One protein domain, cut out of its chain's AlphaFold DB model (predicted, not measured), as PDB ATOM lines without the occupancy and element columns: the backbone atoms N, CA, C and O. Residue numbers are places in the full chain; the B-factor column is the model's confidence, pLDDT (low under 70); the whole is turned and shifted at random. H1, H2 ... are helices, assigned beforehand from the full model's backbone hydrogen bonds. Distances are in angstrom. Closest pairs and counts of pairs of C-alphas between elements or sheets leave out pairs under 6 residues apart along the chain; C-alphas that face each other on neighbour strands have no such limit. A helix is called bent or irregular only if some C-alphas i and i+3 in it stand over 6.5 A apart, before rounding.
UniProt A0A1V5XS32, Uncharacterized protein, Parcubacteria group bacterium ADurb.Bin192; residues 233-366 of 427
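This is residues 233 to 366 of the 427 residues of an uncharacterized protein of Parcubacteria group bacterium ADurb.Bin192 (UniProt A0A1V5XS32). A long helix, H7, runs along most of a rod-like shape; beside one part of it lies the arm H1a, running the opposite way, and together they make a two-helix stem. Past a bend, the arm H1b crosses H7 at a steep angle, and the short helices H2 to H6 gather there into a head, in which H3 and H5 pack on H1b. The head is joined to H7 by the loop of residues 322 to 329. The printed part has 134 residues with seven named helices, H1 to H7 in chain order, and no named strand; the class is all helix. The whole is loose, with a radius of gyration of the C-alphas of 18.1 A, and spans 62 by 29 by 23 A.

H7, residues 330 to 365, is the longest helix, 51.5 A from C-alpha 330 at (-31.877, -22.183, -31.831) to C-alpha 365 at (2.437, -13.613, 5.563). H1, residues 234 to 259, was assigned as one helix by its hydrogen bonds but is bent: C-alphas 246 and 249 are 6.8 A apart. Its arms are H1a, residues 234 to 246, 18.3 A long from C-alpha 234 at (-8.753, -0.152, 7.722), and H1b, residues 249 to 259, 15.4 A long. H2 holds residues 262 to 267, H3 residues 274 to 285 over 16.3 A, H4 residues 287 to 291, H5 residues 293 to 303 over 15.5 A, and H6 residues 308 to 321 over 20.4 A.

H7 touches H1a at a shallow tilt of 4 degrees, opposite ways, with residues 352 to 359 of H7 and 240 to 244 of H1a alone; the closest C-alphas are those of Leu 240 and Ile 356, 6.3 A apart. H7 touches H1b with its residues 338 to 349 alone, at a steep tilt of 45 degrees, closest at the C-alphas of Ala 257 and Gly 342, 5.4 A. H1b touches H5 at a steep tilt of 66 degrees, with the C-alphas of Lys 253 and Val 299 closest, 5.4 A apart. H3 is the hub, touching H1b, H2, H4 and H6, though H4 only at the corner and only just, with 3 pairs of C-alphas within 8 A. H3 touches H6 with its residues 274 to 279 alone, at a steep tilt of 53 degrees, closest at the C-alphas of Gly 275 and Ile 312, 4.0 A. H2 and H3 form a helical hairpin at 26 degrees. H3 and H7 are apart. Every O i to N i+4 pair is within hydrogen-bond range in H1a, H1b, H2, H3, H4, H5, H6 and H7.

The C-alphas farthest apart are those of Pro 233 and Gln 324, 62.4 A. The printed part has no cut and no long link. The mean pLDDT of the printed part is 84.3; it is under 70 at residues 267 to 272 and 319 to 331.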
ATOM      1  N   PRO A 233      -5.808  -3.796   8.846       92.62
ATOM      2  CA  PRO A 233      -5.822  -2.349   8.773       92.62
ATOM      3  C   PRO A 233      -7.023  -1.879   7.966       92.62
ATOM      4  O   PRO A 233      -7.374  -2.465   6.941       92.62
ATOM      5  N   GLU A 234      -7.595  -0.756   8.378       93.25
ATOM      6  CA  GLU A 234      -8.753  -0.152   7.722       93.25
ATOM      7  C   GLU A 234      -8.516   0.115   6.222       93.25
ATOM      8  O   GLU A 234      -9.421  -0.026   5.403       93.25
ATOM      9  N   SER A 235      -7.277   0.429   5.827       94.00
ATOM     10  CA  SER A 235      -6.898   0.566   4.416       94.00
ATOM     11  C   SER A 235      -7.058  -0.737   3.625       94.00
ATOM     12  O   SER A 235      -7.558  -0.707   2.503       94.00
ATOM     13  N   VAL A 236      -6.677  -1.876   4.211       93.62
ATOM     14  CA  VAL A 236      -6.810  -3.203   3.593       93.62
ATOM     15  C   VAL A 236      -8.278  -3.611   3.538       93.62
ATOM     16  O   VAL A 236      -8.734  -4.062   2.491       93.62
ATOM     17  N   LYS A 237      -9.037  -3.395   4.622       93.06
ATOM     18  CA  LYS A 237     -10.481  -3.681   4.667       93.06
ATOM     19  C   LYS A 237     -11.233  -2.952   3.553       93.06
ATOM     20  O   LYS A 237     -11.956  -3.587   2.793       93.06
ATOM     21  N   ARG A 238     -10.987  -1.650   3.377       92.31
ATOM     22  CA  ARG A 238     -11.601  -0.860   2.294       92.31
ATOM     23  C   ARG A 238     -11.241  -1.366   0.906       92.31
ATOM     24  O   ARG A 238     -12.089  -1.375   0.022       92.31
ATOM     25  N   GLU A 239      -9.995  -1.775   0.690       94.44
ATOM     26  CA  GLU A 239      -9.588  -2.331  -0.598       94.44
ATOM     27  C   GLU A 239     -10.317  -3.648  -0.893       94.44
ATOM     28  O   GLU A 239     -10.831  -3.826  -1.995       94.44
ATOM     29  N   LEU A 240     -10.443  -4.529   0.104       93.69
ATOM     30  CA  LEU A 240     -11.207  -5.773  -0.008       93.69
ATOM     31  C   LEU A 240     -12.697  -5.514  -0.270       93.69
ATOM     32  O   LEU A 240     -13.293  -6.177  -1.118       93.69
ATOM     33  N   GLU A 241     -13.294  -4.533   0.410       91.44
ATOM     34  CA  GLU A 241     -14.675  -4.103   0.162       91.44
ATOM     35  C   GLU A 241     -14.867  -3.550  -1.255       91.44
ATOM     36  O   GLU A 241     -15.851  -3.893  -1.909       91.44
ATOM     37  N   ASN A 242     -13.921  -2.756  -1.763       92.12
ATOM     38  CA  ASN A 242     -13.962  -2.256  -3.139       92.12
ATOM     39  C   ASN A 242     -13.890  -3.410  -4.148       92.12
ATOM     40  O   ASN A 242     -14.708  -3.475  -5.061       92.12
ATOM     41  N   MET A 243     -12.978  -4.369  -3.943       93.50
ATOM     42  CA  MET A 243     -12.878  -5.563  -4.791       93.50
ATOM     43  C   MET A 243     -14.172  -6.383  -4.784       93.50
ATOM     44  O   MET A 243     -14.596  -6.881  -5.829       93.50
ATOM     45  N   TYR A 244     -14.811  -6.519  -3.619       92.62
ATOM     46  CA  TYR A 244     -16.112  -7.170  -3.510       92.62
ATOM     47  C   TYR A 244     -17.187  -6.394  -4.276       92.62
ATOM     48  O   TYR A 244     -17.940  -6.995  -5.040       92.62
ATOM     49  N   HIS A 245     -17.253  -5.073  -4.101       89.88
ATOM     50  CA  HIS A 245     -18.249  -4.232  -4.761       89.88
ATOM     51  C   HIS A 245     -18.122  -4.289  -6.288       89.88
ATOM     52  O   HIS A 245     -19.115  -4.514  -6.984       89.88
ATOM     53  N   ASP A 246     -16.894  -4.204  -6.803       89.06
ATOM     54  CA  ASP A 246     -16.599  -4.325  -8.231       89.06
ATOM     55  C   ASP A 246     -17.019  -5.698  -8.788       89.06
ATOM     56  O   ASP A 246     -17.495  -5.815  -9.924       89.06
ATOM     57  N   ALA A 247     -16.903  -6.752  -7.975       93.19
ATOM     58  CA  ALA A 247     -17.276  -8.112  -8.346       93.19
ATOM     59  C   ALA A 247     -18.738  -8.478  -8.054       93.19
ATOM     60  O   ALA A 247     -19.214  -9.504  -8.551       93.19
ATOM     61  N   GLU A 248     -19.490  -7.650  -7.327       90.81
ATOM     62  CA  GLU A 248     -20.890  -7.919  -6.987       90.81
ATOM     63  C   GLU A 248     -21.726  -8.095  -8.263       90.81
ATOM     64  O   GLU A 248     -22.481  -9.057  -8.408       90.81
ATOM     65  N   MET A 249     -21.528  -7.223  -9.255       91.94
ATOM     66  CA  MET A 249     -22.221  -7.340 -10.538       91.94
ATOM     67  C   MET A 249     -21.796  -8.573 -11.340       91.94
ATOM     68  O   MET A 249     -22.610  -9.109 -12.094       91.94
ATOM     69  N   LEU A 250     -20.547  -9.030 -11.210       92.62
ATOM     70  CA  LEU A 250     -20.099 -10.283 -11.825       92.62
ATOM     71  C   LEU A 250     -20.797 -11.479 -11.174       92.62
ATOM     72  O   LEU A 250     -21.278 -12.357 -11.890       92.62
ATOM     73  N   ARG A 251     -20.932 -11.472  -9.843       92.06
ATOM     74  CA  ARG A 251     -21.645 -12.500  -9.075       92.06
ATOM     75  C   ARG A 251     -23.099 -12.602  -9.501       92.06
ATOM     76  O   ARG A 251     -23.533 -13.682  -9.883       92.06
ATOM     77  N   LEU A 252     -23.819 -11.481  -9.519       92.50
ATOM     78  CA  LEU A 252     -25.236 -11.449  -9.896       92.50
ATOM     79  C   LEU A 252     -25.467 -11.967 -11.323       92.50
ATOM     80  O   LEU A 252     -26.395 -12.736 -11.566       92.50
ATOM     81  N   LYS A 253     -24.601 -11.588 -12.274       93.19
ATOM     82  CA  LYS A 253     -24.654 -12.120 -13.647       93.19
ATOM     83  C   LYS A 253     -24.384 -13.622 -13.679       93.19
ATOM     84  O   LYS A 253     -25.019 -14.334 -14.452       93.19
ATOM     85  N   ASN A 254     -23.439 -14.095 -12.871       92.38
ATOM     86  CA  ASN A 254     -23.077 -15.502 -12.837       92.38
ATOM     87  C   ASN A 254     -24.198 -16.363 -12.233       92.38
ATOM     88  O   ASN A 254     -24.613 -17.351 -12.829       92.38
ATOM     89  N   GLU A 255     -24.775 -15.943 -11.108       90.25
ATOM     90  CA  GLU A 255     -25.922 -16.622 -10.491       90.25
ATOM     91  C   GLU A 255     -27.145 -16.642 -11.409       90.25
ATOM     92  O   GLU A 255     -27.835 -17.661 -11.506       90.25
ATOM     93  N   PHE A 256     -27.379 -15.555 -12.151       91.50
ATOM     94  CA  PHE A 256     -28.392 -15.548 -13.200       91.50
ATOM     95  C   PHE A 256     -28.097 -16.609 -14.273       91.50
ATOM     96  O   PHE A 256     -28.982 -17.400 -14.593       91.50
ATOM     97  N   ALA A 257     -26.862 -16.693 -14.788       90.19
ATOM     98  CA  ALA A 257     -26.474 -17.727 -15.755       90.19
ATOM     99  C   ALA A 257     -26.663 -19.149 -15.207       90.19
ATOM    100  O   ALA A 257     -27.218 -19.995 -15.902       90.19
ATOM    101  N   TYR A 258     -26.272 -19.411 -13.957       88.19
ATOM    102  CA  TYR A 258     -26.463 -20.716 -13.310       88.19
ATOM    103  C   TYR A 258     -27.922 -21.047 -13.001       88.19
ATOM    104  O   TYR A 258     -28.247 -22.216 -12.792       88.19
ATOM    105  N   SER A 259     -28.810 -20.055 -13.007       87.94
ATOM    106  CA  SER A 259     -30.246 -20.280 -12.869       87.94
ATOM    107  C   SER A 259     -30.877 -20.745 -14.186       87.94
ATOM    108  O   SER A 259     -31.859 -21.479 -14.168       87.94
ATOM    109  N   ILE A 260     -30.314 -20.373 -15.343       81.62
ATOM    110  CA  ILE A 260     -30.864 -20.672 -16.682       81.62
ATOM    111  C   ILE A 260     -31.093 -22.173 -16.948       81.62
ATOM    112  O   ILE A 260     -32.121 -22.493 -17.548       81.62
ATOM    113  N   PRO A 261     -30.239 -23.121 -16.505       78.19
ATOM    114  CA  PRO A 261     -30.536 -24.550 -16.601       78.19
ATOM    115  C   PRO A 261     -31.895 -24.958 -16.007       78.19
ATOM    116  O   PRO A 261     -32.531 -25.860 -16.554       78.19
ATOM    117  N   HIS A 262     -32.393 -24.257 -14.980       80.38
ATOM    118  CA  HIS A 262     -33.714 -24.506 -14.388       80.38
ATOM    119  C   HIS A 262     -34.861 -24.295 -15.391       80.38
ATOM    120  O   HIS A 262     -35.911 -24.921 -15.281       80.38
ATOM    121  N   ILE A 263     -34.660 -23.497 -16.445       75.56
ATOM    122  CA  ILE A 263     -35.644 -23.339 -17.527       75.56
ATOM    123  C   ILE A 263     -35.963 -24.689 -18.185       75.56
ATOM    124  O   ILE A 263     -37.124 -24.958 -18.493       75.56
ATOM    125  N   LYS A 264     -34.963 -25.566 -18.359       70.00
ATOM    126  CA  LYS A 264     -35.185 -26.915 -18.906       70.00
ATOM    127  C   LYS A 264     -36.065 -27.758 -17.984       70.00
ATOM    128  O   LYS A 264     -36.912 -28.505 -18.461       70.00
ATOM    129  N   GLU A 265     -35.896 -27.622 -16.672       72.75
ATOM    130  CA  GLU A 265     -36.740 -28.300 -15.683       72.75
ATOM    131  C   GLU A 265     -38.176 -27.761 -15.727       72.75
ATOM    132  O   GLU A 265     -39.136 -28.535 -15.719       72.75
ATOM    133  N   LEU A 266     -38.337 -26.442 -15.881       73.88
ATOM    134  CA  LEU A 266     -39.640 -25.794 -16.037       73.88
ATOM    135  C   LEU A 266     -40.358 -26.198 -17.333       73.88
ATOM    136  O   LEU A 266     -41.591 -26.236 -17.346       73.88
ATOM    137  N   PHE A 267     -39.642 -26.543 -18.409       69.56
ATOM    138  CA  PHE A 267     -40.258 -27.064 -19.640       69.56
ATOM    139  C   PHE A 267     -41.023 -28.372 -19.410       69.56
ATOM    140  O   PHE A 267     -42.121 -28.530 -19.949       69.56
ATOM    141  N   ASN A 268     -40.538 -29.227 -18.506       64.94
ATOM    142  CA  ASN A 268     -41.215 -30.463 -18.104       64.94
ATOM    143  C   ASN A 268     -42.409 -30.230 -17.154       64.94
ATOM    144  O   ASN A 268     -43.166 -31.158 -16.862       64.94
ATOM    145  N   SER A 269     -42.608 -29.001 -16.669       67.06
ATOM    146  CA  SER A 269     -43.707 -28.649 -15.767       67.06
ATOM    147  C   SER A 269     -44.992 -28.259 -16.524       67.06
ATOM    148  O   SER A 269     -44.957 -27.732 -17.639       67.06
ATOM    149  N   LYS A 270     -46.164 -28.482 -15.903       66.38
ATOM    150  CA  LYS A 270     -47.491 -28.086 -16.433       66.38
ATOM    151  C   LYS A 270     -47.853 -26.611 -16.163       66.38
ATOM    152  O   LYS A 270     -49.033 -26.268 -16.161       66.38
ATOM    153  N   GLN A 271     -46.878 -25.748 -15.886       68.75
ATOM    154  CA  GLN A 271     -47.141 -24.349 -15.541       68.75
ATOM    155  C   GLN A 271     -47.622 -23.515 -16.740       68.75
ATOM    156  O   GLN A 271     -47.264 -23.783 -17.888       68.75
ATOM    157  N   SER A 272     -48.442 -22.496 -16.457       69.12
ATOM    158  CA  SER A 272     -49.082 -21.623 -17.453       69.12
ATOM    159  C   SER A 272     -48.163 -20.526 -18.008       69.12
ATOM    160  O   SER A 272     -48.262 -20.226 -19.193       69.12
ATOM    161  N   SER A 273     -47.246 -19.969 -17.204       80.25
ATOM    162  CA  SER A 273     -46.141 -19.111 -17.665       80.25
ATOM    163  C   SER A 273     -44.840 -19.558 -17.007       80.25
ATOM    164  O   SER A 273     -44.682 -19.490 -15.788       80.25
ATOM    165  N   ARG A 274     -43.909 -20.043 -17.828       84.12
ATOM    166  CA  ARG A 274     -42.611 -20.564 -17.383       84.12
ATOM    167  C   ARG A 274     -41.595 -19.443 -17.228       84.12
ATOM    168  O   ARG A 274     -40.730 -19.535 -16.366       84.12
ATOM    169  N   GLY A 275     -41.723 -18.370 -18.012       85.25
ATOM    170  CA  GLY A 275     -40.929 -17.156 -17.850       85.25
ATOM    171  C   GLY A 275     -41.131 -16.508 -16.479       85.25
ATOM    172  O   GLY A 275     -40.151 -16.158 -15.826       85.25
ATOM    173  N   TRP A 276     -42.378 -16.417 -16.001       87.62
ATOM    174  CA  TRP A 276     -42.664 -15.908 -14.655       87.62
ATOM    175  C   TRP A 276     -42.129 -16.818 -13.551       87.62
ATOM    176  O   TRP A 276     -41.509 -16.329 -12.611       87.62
ATOM    177  N   ALA A 277     -42.311 -18.132 -13.681       86.62
ATOM    178  CA  ALA A 277     -41.779 -19.084 -12.713       86.62
ATOM    179  C   ALA A 277     -40.246 -19.078 -12.663       86.62
ATOM    180  O   ALA A 277     -39.660 -19.133 -11.585       86.62
ATOM    181  N   PHE A 278     -39.588 -18.938 -13.817       88.75
ATOM    182  CA  PHE A 278     -38.146 -18.747 -13.881       88.75
ATOM    183  C   PHE A 278     -37.715 -17.459 -13.180       88.75
ATOM    184  O   PHE A 278     -36.773 -17.473 -12.393       88.75
ATOM    185  N   LEU A 279     -38.397 -16.342 -13.446       89.12
ATOM    186  CA  LEU A 279     -38.060 -15.067 -12.821       89.12
ATOM    187  C   LEU A 279     -38.240 -15.126 -11.298       89.12
ATOM    188  O   LEU A 279     -37.385 -14.636 -10.564       89.12
ATOM    189  N   GLN A 280     -39.298 -15.788 -10.824       89.62
ATOM    190  CA  GLN A 280     -39.498 -16.046  -9.402       89.62
ATOM    191  C   GLN A 280     -38.357 -16.890  -8.818       89.62
ATOM    192  O   GLN A 280     -37.795 -16.513  -7.795       89.62
ATOM    193  N   TYR A 281     -37.949 -17.966  -9.496       90.06
ATOM    194  CA  TYR A 281     -36.804 -18.779  -9.082       90.06
ATOM    195  C   TYR A 281     -35.509 -17.957  -8.988       90.06
ATOM    196  O   TYR A 281     -34.760 -18.075  -8.018       90.06
ATOM    197  N   VAL A 282     -35.251 -17.085  -9.970       89.19
ATOM    198  CA  VAL A 282     -34.102 -16.168  -9.945       89.19
ATOM    199  C   VAL A 282     -34.172 -15.241  -8.736       89.19
ATOM    200  O   VAL A 282     -33.152 -15.024  -8.095       89.19
ATOM    201  N   PHE A 283     -35.344 -14.710  -8.396       92.62
ATOM    202  CA  PHE A 283     -35.510 -13.841  -7.229       92.62
ATOM    203  C   PHE A 283     -35.382 -14.583  -5.899       92.62
ATOM    204  O   PHE A 283     -34.851 -14.020  -4.949       92.62
ATOM    205  N   GLU A 284     -35.792 -15.845  -5.822       88.44
ATOM    206  CA  GLU A 284     -35.563 -16.677  -4.635       88.44
ATOM    207  C   GLU A 284     -34.069 -16.987  -4.446       88.44
ATOM    208  O   GLU A 284     -33.563 -16.966  -3.325       88.44
ATOM    209  N   ARG A 285     -33.341 -17.232  -5.543       85.44
ATOM    210  CA  ARG A 285     -31.890 -17.496  -5.540       85.44
ATOM    211  C   ARG A 285     -31.050 -16.239  -5.348       85.44
ATOM    212  O   ARG A 285     -29.998 -16.297  -4.720       85.44
ATOM    213  N   VAL A 286     -31.501 -15.123  -5.909       87.00
ATOM    214  CA  VAL A 286     -30.781 -13.849  -5.967       87.00
ATOM    215  C   VAL A 286     -31.719 -12.706  -5.546       87.00
ATOM    216  O   VAL A 286     -32.094 -11.869  -6.377       87.00
ATOM    217  N   PRO A 287     -32.091 -12.616  -4.252       86.06
ATOM    218  CA  PRO A 287     -33.120 -11.682  -3.774       86.06
ATOM    219  C   PRO A 287     -32.835 -10.214  -4.091       86.06
ATOM    220  O   PRO A 287     -33.751  -9.429  -4.330       86.06
ATOM    221  N   ILE A 288     -31.554  -9.845  -4.172       86.25
ATOM    222  CA  ILE A 288     -31.113  -8.492  -4.529       86.25
ATOM    223  C   ILE A 288     -31.679  -8.053  -5.888       86.25
ATOM    224  O   ILE A 288     -32.022  -6.886  -6.050       86.25
ATOM    225  N   LEU A 289     -31.833  -8.964  -6.855       89.19
ATOM    226  CA  LEU A 289     -32.387  -8.619  -8.169       89.19
ATOM    227  C   LEU A 289     -33.885  -8.293  -8.123       89.19
ATOM    228  O   LEU A 289     -34.367  -7.580  -8.998       89.19
ATOM    229  N   ALA A 290     -34.615  -8.781  -7.117       89.38
ATOM    230  CA  ALA A 290     -36.010  -8.403  -6.901       89.38
ATOM    231  C   ALA A 290     -36.129  -6.999  -6.289       89.38
ATOM    232  O   ALA A 290     -37.055  -6.257  -6.609       89.38
ATOM    233  N   GLY A 291     -35.187  -6.642  -5.406       88.12
ATOM    234  CA  GLY A 291     -35.169  -5.365  -4.691       88.12
ATOM    235  C   GLY A 291     -34.498  -4.209  -5.440       88.12
ATOM    236  O   GLY A 291     -34.741  -3.055  -5.098       88.12
ATOM    237  N   ASP A 292     -33.677  -4.492  -6.457       91.62
ATOM    238  CA  ASP A 292     -32.922  -3.484  -7.212       91.62
ATOM    239  C   ASP A 292     -33.153  -3.612  -8.733       91.62
ATOM    240  O   ASP A 292     -32.445  -4.354  -9.432       91.62
ATOM    241  N   PRO A 293     -34.121  -2.850  -9.284       91.25
ATOM    242  CA  PRO A 293     -34.428  -2.860 -10.712       91.25
ATOM    243  C   PRO A 293     -33.245  -2.470 -11.607       91.25
ATOM    244  O   PRO A 293     -33.157  -2.935 -12.744       91.25
ATOM    245  N   SER A 294     -32.318  -1.641 -11.115       92.19
ATOM    246  CA  SER A 294     -31.155  -1.202 -11.895       92.19
ATOM    247  C   SER A 294     -30.155  -2.343 -12.071       92.19
ATOM    248  O   SER A 294     -29.665  -2.573 -13.184       92.19
ATOM    249  N   LYS A 295     -29.901  -3.111 -11.002       92.62
ATOM    250  CA  LYS A 295     -29.070  -4.326 -11.057       92.62
ATOM    251  C   LYS A 295     -29.699  -5.393 -11.950       92.62
ATOM    252  O   LYS A 295     -29.005  -5.947 -12.807       92.62
ATOM    253  N   LEU A 296     -31.009  -5.627 -11.826       94.31
ATOM    254  CA  LEU A 296     -31.740  -6.550 -12.700       94.31
ATOM    255  C   LEU A 296     -31.617  -6.147 -14.170       94.31
ATOM    256  O   LEU A 296     -31.220  -6.963 -15.002       94.31
ATOM    257  N   GLN A 297     -31.861  -4.879 -14.492       94.56
ATOM    258  CA  GLN A 297     -31.741  -4.371 -15.856       94.56
ATOM    259  C   GLN A 297     -30.322  -4.546 -16.425       94.56
ATOM    260  O   GLN A 297     -30.156  -4.910 -17.592       94.56
ATOM    261  N   ALA A 298     -29.285  -4.329 -15.612       93.94
ATOM    262  CA  ALA A 298     -27.896  -4.535 -16.020       93.94
ATOM    263  C   ALA A 298     -27.569  -6.017 -16.291       93.94
ATOM    264  O   ALA A 298     -26.869  -6.321 -17.263       93.94
ATOM    265  N   VAL A 299     -28.085  -6.938 -15.467       94.38
ATOM    266  CA  VAL A 299     -27.955  -8.392 -15.678       94.38
ATOM    267  C   VAL A 299     -28.672  -8.815 -16.961       94.38
ATOM    268  O   VAL A 299     -28.063  -9.447 -17.824       94.38
ATOM    269  N   LEU A 300     -29.926  -8.401 -17.139       93.31
ATOM    270  CA  LEU A 300     -30.726  -8.709 -18.328       93.31
ATOM    271  C   LEU A 300     -30.039  -8.228 -19.610       93.31
ATOM    272  O   LEU A 300     -29.846  -9.011 -20.545       93.31
ATOM    273  N   LYS A 301     -29.558  -6.980 -19.617       93.75
ATOM    274  CA  LYS A 301     -28.827  -6.401 -20.749       93.75
ATOM    275  C   LYS A 301     -27.557  -7.184 -21.081       93.75
ATOM    276  O   LYS A 301     -27.259  -7.375 -22.259       93.75
ATOM    277  N   TYR A 302     -26.824  -7.672 -20.076       92.50
ATOM    278  CA  TYR A 302     -25.629  -8.494 -20.289       92.50
ATOM    279  C   TYR A 302     -25.947  -9.804 -21.026       92.50
ATOM    280  O   TYR A 302     -25.175 -10.231 -21.887       92.50
ATOM    281  N   PHE A 303     -27.100 -10.419 -20.753       89.69
ATOM    282  CA  PHE A 303     -27.566 -11.616 -21.463       89.69
ATOM    283  C   PHE A 303     -28.343 -11.314 -22.754       89.69
ATOM    284  O   PHE A 303     -28.699 -12.234 -23.485       89.69
ATOM    285  N   GLY A 304     -28.497 -10.037 -23.112       89.62
ATOM    286  CA  GLY A 304     -29.135  -9.605 -24.357       89.62
ATOM    287  C   GLY A 304     -30.654  -9.459 -24.273       89.62
ATOM    288  O   GLY A 304     -31.300  -9.413 -25.318       89.62
ATOM    289  N   PHE A 305     -31.208  -9.377 -23.063       90.75
ATOM    290  CA  PHE A 305     -32.615  -9.069 -22.830       90.75
ATOM    291  C   PHE A 305     -32.809  -7.570 -22.615       90.75
ATOM    292  O   PHE A 305     -31.999  -6.907 -21.961       90.75
ATOM    293  N   LYS A 306     -33.893  -7.024 -23.162       92.00
ATOM    294  CA  LYS A 306     -34.214  -5.595 -23.036       92.00
ATOM    295  C   LYS A 306     -34.817  -5.243 -21.686       92.00
ATOM    296  O   LYS A 306     -34.565  -4.147 -21.204       92.00
ATOM    297  N   ASN A 307     -35.631  -6.126 -21.123       93.06
ATOM    298  CA  ASN A 307     -36.331  -5.965 -19.852       93.06
ATOM    299  C   ASN A 307     -36.873  -7.338 -19.402       93.06
ATOM    300  O   ASN A 307     -36.615  -8.364 -20.038       93.06
ATOM    301  N   THR A 308     -37.599  -7.368 -18.286       92.25
ATOM    302  CA  THR A 308     -38.208  -8.589 -17.739       92.25
ATOM    303  C   THR A 308     -39.260  -9.187 -18.668       92.25
ATOM    304  O   THR A 308     -39.310 -10.404 -18.815       92.25
ATOM    305  N   GLU A 309     -40.064  -8.362 -19.338       93.00
ATOM    306  CA  GLU A 309     -41.083  -8.818 -20.293       93.00
ATOM    307  C   GLU A 309     -40.461  -9.542 -21.496       93.00
ATOM    308  O   GLU A 309     -40.945 -10.597 -21.901       93.00
ATOM    309  N   ASP A 310     -39.352  -9.019 -22.027       92.81
ATOM    310  CA  ASP A 310     -38.575  -9.624 -23.112       92.81
ATOM    311  C   ASP A 310     -37.977 -10.972 -22.684       92.81
ATOM    312  O   ASP A 310     -38.060 -11.950 -23.427       92.81
ATOM    313  N   LEU A 311     -37.451 -11.067 -21.457       90.31
ATOM    314  CA  LEU A 311     -37.015 -12.342 -20.876       90.31
ATOM    315  C   LEU A 311     -38.175 -13.345 -20.791       90.31
ATOM    316  O   LEU A 311     -38.045 -14.468 -21.282       90.31
ATOM    317  N   ILE A 312     -39.299 -12.949 -20.188       89.94
ATOM    318  CA  ILE A 312     -40.470 -13.814 -19.982       89.94
ATOM    319  C   ILE A 312     -40.997 -14.315 -21.328       89.94
ATOM    320  O   ILE A 312     -41.150 -15.521 -21.519       89.94
ATOM    321  N   SER A 313     -41.195 -13.408 -22.287       88.31
ATOM    322  CA  SER A 313     -41.665 -13.733 -23.635       88.31
ATOM    323  C   SER A 313     -40.712 -14.689 -24.359       88.31
ATOM    324  O   SER A 313     -41.146 -15.649 -25.005       88.31
ATOM    325  N   ARG A 314     -39.398 -14.486 -24.220       85.88
ATOM    326  CA  ARG A 314     -38.392 -15.355 -24.836       85.88
ATOM    327  C   ARG A 314     -38.370 -16.749 -24.214       85.88
ATOM    328  O   ARG A 314     -38.250 -17.725 -24.944       85.88
ATOM    329  N   ILE A 315     -38.555 -16.873 -22.902       84.81
ATOM    330  CA  ILE A 315     -38.664 -18.179 -22.232       84.81
ATOM    331  C   ILE A 315     -39.965 -18.890 -22.615       84.81
ATOM    332  O   ILE A 315     -39.942 -20.072 -22.964       84.81
ATOM    333  N   ASP A 316     -41.094 -18.184 -22.593       82.62
ATOM    334  CA  ASP A 316     -42.398 -18.767 -22.918       82.62
ATOM    335  C   ASP A 316     -42.483 -19.182 -24.401       82.62
ATOM    336  O   ASP A 316     -43.056 -20.227 -24.717       82.62
ATOM    337  N   SER A 317     -41.843 -18.439 -25.313       79.19
ATOM    338  CA  SER A 317     -41.745 -18.814 -26.734       79.19
ATOM    339  C   SER A 317     -40.834 -20.019 -26.981       79.19
ATOM    340  O   SER A 317     -41.195 -20.889 -27.778       79.19
ATOM    341  N   LEU A 318     -39.709 -20.137 -26.262       73.31
ATOM    342  CA  LEU A 318     -38.871 -21.343 -26.283       73.31
ATOM    343  C   LEU A 318     -39.653 -22.576 -25.796       73.31
ATOM    344  O   LEU A 318     -39.496 -23.657 -26.357       73.31
ATOM    345  N   ALA A 319     -40.545 -22.405 -24.816       63.22
ATOM    346  CA  ALA A 319     -41.390 -23.479 -24.296       63.22
ATOM    347  C   ALA A 319     -42.548 -23.881 -25.227       63.22
ATOM    348  O   ALA A 319     -43.011 -25.021 -25.194       63.22
ATOM    349  N   GLY A 320     -43.060 -22.942 -26.030       57.75
ATOM    350  CA  GLY A 320     -44.114 -23.204 -27.016       57.75
ATOM    351  C   GLY A 320     -43.641 -24.079 -28.182       57.75
ATOM    352  O   GLY A 320     -44.419 -24.874 -28.709       57.75
ATOM    353  N   TYR A 321     -42.358 -23.979 -28.538       51.09
ATOM    354  CA  TYR A 321     -41.734 -24.736 -29.627       51.09
ATOM    355  C   TYR A 321     -41.495 -26.228 -29.306       51.09
ATOM    356  O   TYR A 321     -41.424 -27.043 -30.225       51.09
ATOM    357  N   ASP A 322     -41.433 -26.614 -28.027       49.34
ATOM    358  CA  ASP A 322     -41.165 -27.998 -27.583       49.34
ATOM    359  C   ASP A 322     -42.319 -28.972 -27.911       49.34
ATOM    360  O   ASP A 322     -42.163 -30.189 -27.931       49.34
ATOM    361  N   ARG A 323     -43.507 -28.439 -28.235       51.22
ATOM    362  CA  ARG A 323     -44.680 -29.249 -28.597       51.22
ATOM    363  C   ARG A 323     -44.752 -29.655 -30.068       51.22
ATOM    364  O   ARG A 323     -45.618 -30.473 -30.375       51.22
ATOM    365  N   GLN A 324     -43.938 -29.092 -30.972       45.69
ATOM    366  CA  GLN A 324     -44.216 -29.235 -32.407       45.69
ATOM    367  C   GLN A 324     -43.153 -29.836 -33.327       45.69
ATOM    368  O   GLN A 324     -43.613 -30.406 -34.301       45.69
ATOM    369  N   LEU A 325     -41.833 -29.798 -33.096       41.72
ATOM    370  CA  LEU A 325     -40.805 -30.532 -33.885       41.72
ATOM    371  C   LEU A 325     -39.394 -30.040 -33.491       41.72
ATOM    372  O   LEU A 325     -39.199 -28.838 -33.357       41.72
ATOM    373  N   ASN A 326     -38.419 -30.955 -33.367       49.44
ATOM    374  CA  ASN A 326     -36.953 -30.750 -33.390       49.44
ATOM    375  C   ASN A 326     -36.429 -29.315 -33.128       49.44
ATOM    376  O   ASN A 326     -35.927 -28.637 -34.028       49.44
ATOM    377  N   LEU A 327     -36.452 -28.883 -31.867       48.16
ATOM    378  CA  LEU A 327     -35.726 -27.707 -31.375       48.16
ATOM    379  C   LEU A 327     -34.234 -28.020 -31.171       48.16
ATOM    380  O   LEU A 327     -33.744 -28.087 -30.045       48.16
ATOM    381  N   ASP A 328     -33.484 -28.209 -32.251       57.22
ATOM    382  CA  ASP A 328     -32.102 -28.689 -32.113       57.22
ATOM    383  C   ASP A 328     -31.002 -27.654 -32.393       57.22
ATOM    384  O   ASP A 328     -29.852 -27.890 -32.036       57.22
ATOM    385  N   SER A 329     -31.299 -26.477 -32.950       61.31
ATOM    386  CA  SER A 329     -30.274 -25.429 -33.136       61.31
ATOM    387  C   SER A 329     -30.529 -24.188 -32.290       61.31
ATOM    388  O   SER A 329     -29.741 -23.906 -31.402       61.31
ATOM    389  N   ALA A 330     -31.656 -23.491 -32.462       64.25
ATOM    390  CA  ALA A 330     -31.877 -22.183 -31.831       64.25
ATOM    391  C   ALA A 330     -31.889 -22.213 -30.287       64.25
ATOM    392  O   ALA A 330     -31.232 -21.388 -29.651       64.25
ATOM    393  N   SER A 331     -32.583 -23.180 -29.671       66.31
ATOM    394  CA  SER A 331     -32.558 -23.361 -28.210       66.31
ATOM    395  C   SER A 331     -31.177 -23.796 -27.726       66.31
ATOM    396  O   SER A 331     -30.697 -23.294 -26.711       66.31
ATOM    397  N   ARG A 332     -30.501 -24.689 -28.463       72.19
ATOM    398  CA  ARG A 332     -29.134 -25.113 -28.128       72.19
ATOM    399  C   ARG A 332     -28.148 -23.952 -28.210       72.19
ATOM    400  O   ARG A 332     -27.351 -23.799 -27.296       72.19
ATOM    401  N   ASP A 333     -28.221 -23.127 -29.247       76.31
ATOM    402  CA  ASP A 333     -27.361 -21.961 -29.449       76.31
ATOM    403  C   ASP A 333     -27.613 -20.896 -28.380       76.31
ATOM    404  O   ASP A 333     -26.666 -20.302 -27.867       76.31
ATOM    405  N   PHE A 334     -28.874 -20.702 -27.980       78.25
ATOM    406  CA  PHE A 334     -29.243 -19.828 -26.869       78.25
ATOM    407  C   PHE A 334     -28.625 -20.293 -25.542       78.25
ATOM    408  O   PHE A 334     -27.906 -19.521 -24.905       78.25
ATOM    409  N   PHE A 335     -28.838 -21.556 -25.151       79.38
ATOM    410  CA  PHE A 335     -28.254 -22.095 -23.919       79.38
ATOM    411  C   PHE A 335     -26.724 -22.115 -23.983       79.38
ATOM    412  O   PHE A 335     -26.071 -21.673 -23.046       79.38
ATOM    413  N   ARG A 336     -26.139 -22.504 -25.123       83.00
ATOM    414  CA  ARG A 336     -24.686 -22.521 -25.327       83.00
ATOM    415  C   ARG A 336     -24.068 -21.129 -25.206       83.00
ATOM    416  O   ARG A 336     -23.002 -20.988 -24.616       83.00
ATOM    417  N   ALA A 337     -24.709 -20.097 -25.752       83.44
ATOM    418  CA  ALA A 337     -24.226 -18.723 -25.626       83.44
ATOM    419  C   ALA A 337     -24.229 -18.251 -24.163       83.44
ATOM    420  O   ALA A 337     -23.312 -17.537 -23.749       83.44
ATOM    421  N   ILE A 338     -25.229 -18.663 -23.384       84.50
ATOM    422  CA  ILE A 338     -25.295 -18.389 -21.947       84.50
ATOM    423  C   ILE A 338     -24.225 -19.182 -21.197       84.50
ATOM    424  O   ILE A 338     -23.502 -18.576 -20.416       84.50
ATOM    425  N   ASP A 339     -24.051 -20.474 -21.482       84.25
ATOM    426  CA  ASP A 339     -23.042 -21.328 -20.842       84.25
ATOM    427  C   ASP A 339     -21.624 -20.782 -21.058       84.25
ATOM    428  O   ASP A 339     -20.839 -20.687 -20.116       84.25
ATOM    429  N   VAL A 340     -21.297 -20.343 -22.281       87.75
ATOM    430  CA  VAL A 340     -19.997 -19.723 -22.594       87.75
ATOM    431  C   VAL A 340     -19.791 -18.432 -21.797       87.75
ATOM    432  O   VAL A 340     -18.702 -18.195 -21.269       87.75
ATOM    433  N   ARG A 341     -20.826 -17.591 -21.677       89.25
ATOM    434  CA  ARG A 341     -20.759 -16.366 -20.863       89.25
ATOM    435  C   ARG A 341     -20.649 -16.684 -19.373       89.25
ATOM    436  O   ARG A 341     -19.837 -16.063 -18.698       89.25
ATOM    437  N   GLY A 342     -21.407 -17.659 -18.876       88.38
ATOM    438  CA  GLY A 342     -21.361 -18.134 -17.494       88.38
ATOM    439  C   GLY A 342     -19.981 -18.669 -17.126       88.38
ATOM    440  O   GLY A 342     -19.396 -18.230 -16.144       88.38
ATOM    441  N   ALA A 343     -19.389 -19.516 -17.973       88.56
ATOM    442  CA  ALA A 343     -18.033 -20.028 -17.775       88.56
ATOM    443  C   ALA A 343     -16.991 -18.900 -17.695       88.56
ATOM    444  O   ALA A 343     -16.117 -18.919 -16.827       88.56
ATOM    445  N   ARG A 344     -17.112 -17.882 -18.558       92.81
ATOM    446  CA  ARG A 344     -16.258 -16.689 -18.503       92.81
ATOM    447  C   ARG A 344     -16.444 -15.912 -17.196       92.81
ATOM    448  O   ARG A 344     -15.449 -15.577 -16.562       92.81
ATOM    449  N   LEU A 345     -17.687 -15.662 -16.777       93.38
ATOM    450  CA  LEU A 345     -17.992 -14.987 -15.509       93.38
ATOM    451  C   LEU A 345     -17.443 -15.760 -14.304       93.38
ATOM    452  O   LEU A 345     -16.919 -15.148 -13.378       93.38
ATOM    453  N   SER A 346     -17.508 -17.093 -14.324       90.81
ATOM    454  CA  SER A 346     -16.906 -17.942 -13.291       90.81
ATOM    455  C   SER A 346     -15.388 -17.804 -13.251       90.81
ATOM    456  O   SER A 346     -14.820 -17.704 -12.167       90.81
ATOM    457  N   GLY A 347     -14.722 -17.732 -14.407       92.12
ATOM    458  CA  GLY A 347     -13.288 -17.443 -14.481       92.12
ATOM    459  C   GLY A 347     -12.929 -16.072 -13.897       92.12
ATOM    460  O   GLY A 347     -12.019 -15.972 -13.075       92.12
ATOM    461  N   GLU A 348     -13.676 -15.030 -14.270       93.44
ATOM    462  CA  GLU A 348     -13.479 -13.663 -13.765       93.44
ATOM    463  C   GLU A 348     -13.723 -13.579 -12.244       93.44
ATOM    464  O   GLU A 348     -12.885 -13.044 -11.517       93.44
ATOM    465  N   LEU A 349     -14.798 -14.187 -11.726       91.94
ATOM    466  CA  LEU A 349     -15.067 -14.256 -10.282       91.94
ATOM    467  C   LEU A 349     -13.998 -15.030  -9.514       91.94
ATOM    468  O   LEU A 349     -13.584 -14.598  -8.440       91.94
ATOM    469  N   ASN A 350     -13.526 -16.154 -10.055       91.25
ATOM    470  CA  ASN A 350     -12.438 -16.911  -9.443       91.25
ATOM    471  C   ASN A 350     -11.158 -16.075  -9.365       91.25
ATOM    472  O   ASN A 350     -10.462 -16.124  -8.353       91.25
ATOM    473  N   SER A 351     -10.873 -15.264 -10.388       92.56
ATOM    474  CA  SER A 351      -9.749 -14.327 -10.357       92.56
ATOM    475  C   SER A 351      -9.886 -13.303  -9.229       92.56
ATOM    476  O   SER A 351      -8.909 -13.050  -8.526       92.56
ATOM    477  N   VAL A 352     -11.082 -12.740  -9.013       92.94
ATOM    478  CA  VAL A 352     -11.310 -11.792  -7.908       92.94
ATOM    479  C   VAL A 352     -11.201 -12.482  -6.550       92.94
ATOM    480  O   VAL A 352     -10.499 -11.982  -5.676       92.94
ATOM    481  N   ASN A 353     -11.825 -13.650  -6.376       91.19
ATOM    482  CA  ASN A 353     -11.718 -14.435  -5.142       91.19
ATOM    483  C   ASN A 353     -10.252 -14.761  -4.809       91.19
ATOM    484  O   ASN A 353      -9.826 -14.623  -3.664       91.19
ATOM    485  N   ASN A 354      -9.455 -15.137  -5.814       89.94
ATOM    486  CA  ASN A 354      -8.024 -15.379  -5.641       89.94
ATOM    487  C   ASN A 354      -7.264 -14.103  -5.274       89.94
ATOM    488  O   ASN A 354      -6.364 -14.159  -4.440       89.94
ATOM    489  N   ALA A 355      -7.624 -12.957  -5.853       91.62
ATOM    490  CA  ALA A 355      -7.009 -11.679  -5.520       91.62
ATOM    491  C   ALA A 355      -7.337 -11.241  -4.080       91.62
ATOM    492  O   ALA A 355      -6.436 -10.810  -3.367       91.62
ATOM    493  N   ILE A 356      -8.583 -11.420  -3.625       91.81
ATOM    494  CA  ILE A 356      -8.995 -11.193  -2.227       91.81
ATOM    495  C   ILE A 356      -8.191 -12.096  -1.288       91.81
ATOM    496  O   ILE A 356      -7.565 -11.613  -0.344       91.81
ATOM    497  N   ARG A 357      -8.144 -13.403  -1.582       89.19
ATOM    498  CA  ARG A 357      -7.384 -14.377  -0.787       89.19
ATOM    499  C   ARG A 357      -5.911 -13.993  -0.716       89.19
ATOM    500  O   ARG A 357      -5.345 -13.956   0.370       89.19
ATOM    501  N   LYS A 358      -5.312 -13.659  -1.861       89.62
ATOM    502  CA  LYS A 358      -3.926 -13.205  -1.949       89.62
ATOM    503  C   LYS A 358      -3.700 -11.959  -1.100       89.62
ATOM    504  O   LYS A 358      -2.751 -11.938  -0.337       89.62
ATOM    505  N   LYS A 359      -4.575 -10.956  -1.175       91.19
ATOM    506  CA  LYS A 359      -4.433  -9.711  -0.409       91.19
ATOM    507  C   LYS A 359      -4.407  -9.960   1.099       91.19
ATOM    508  O   LYS A 359      -3.587  -9.380   1.808       91.19
ATOM    509  N   ILE A 360      -5.282 -10.842   1.576       90.38
ATOM    510  CA  ILE A 360      -5.313 -11.253   2.981       90.38
ATOM    511  C   ILE A 360      -4.019 -12.000   3.331       90.38
ATOM    512  O   ILE A 360      -3.367 -11.662   4.315       90.38
ATOM    513  N   LEU A 361      -3.602 -12.969   2.512       88.31
ATOM    514  CA  LEU A 361      -2.361 -13.715   2.741       88.31
ATOM    515  C   LEU A 361      -1.122 -12.813   2.737       88.31
ATOM    516  O   LEU A 361      -0.290 -12.931   3.628       88.31
ATOM    517  N   ASP A 362      -1.024 -11.865   1.811       88.75
ATOM    518  CA  ASP A 362       0.075 -10.902   1.733       88.75
ATOM    519  C   ASP A 362       0.129 -10.017   2.990       88.75
ATOM    520  O   ASP A 362       1.213  -9.690   3.472       88.75
ATOM    521  N   TYR A 363      -1.014  -9.670   3.589       89.31
ATOM    522  CA  TYR A 363      -1.009  -8.932   4.852       89.31
ATOM    523  C   TYR A 363      -0.387  -9.751   5.992       89.31
ATOM    524  O   TYR A 363       0.585  -9.310   6.617       89.31
ATOM    525  N   TYR A 364      -0.894 -10.960   6.244       85.00
ATOM    526  CA  TYR A 364      -0.415 -11.765   7.372       85.00
ATOM    527  C   TYR A 364       0.983 -12.338   7.116       85.00
ATOM    528  O   TYR A 364       1.844 -12.261   7.987       85.00
ATOM    529  N   PHE A 365       1.253 -12.818   5.904       86.12
ATOM    530  CA  PHE A 365       2.437 -13.613   5.563       86.12
ATOM    531  C   PHE A 365       3.404 -12.920   4.606       86.12
ATOM    532  O   PHE A 365       4.530 -13.375   4.458       86.12
ATOM    533  N   GLY A 366       3.010 -11.840   3.932       88.50
ATOM    534  CA  GLY A 366       3.834 -11.206   2.891       88.50
ATOM    535  C   GLY A 366       3.964 -12.016   1.595       88.50
ATOM    536  O   GLY A 366       4.621 -11.555   0.667       88.50
TER     537      GLY A 366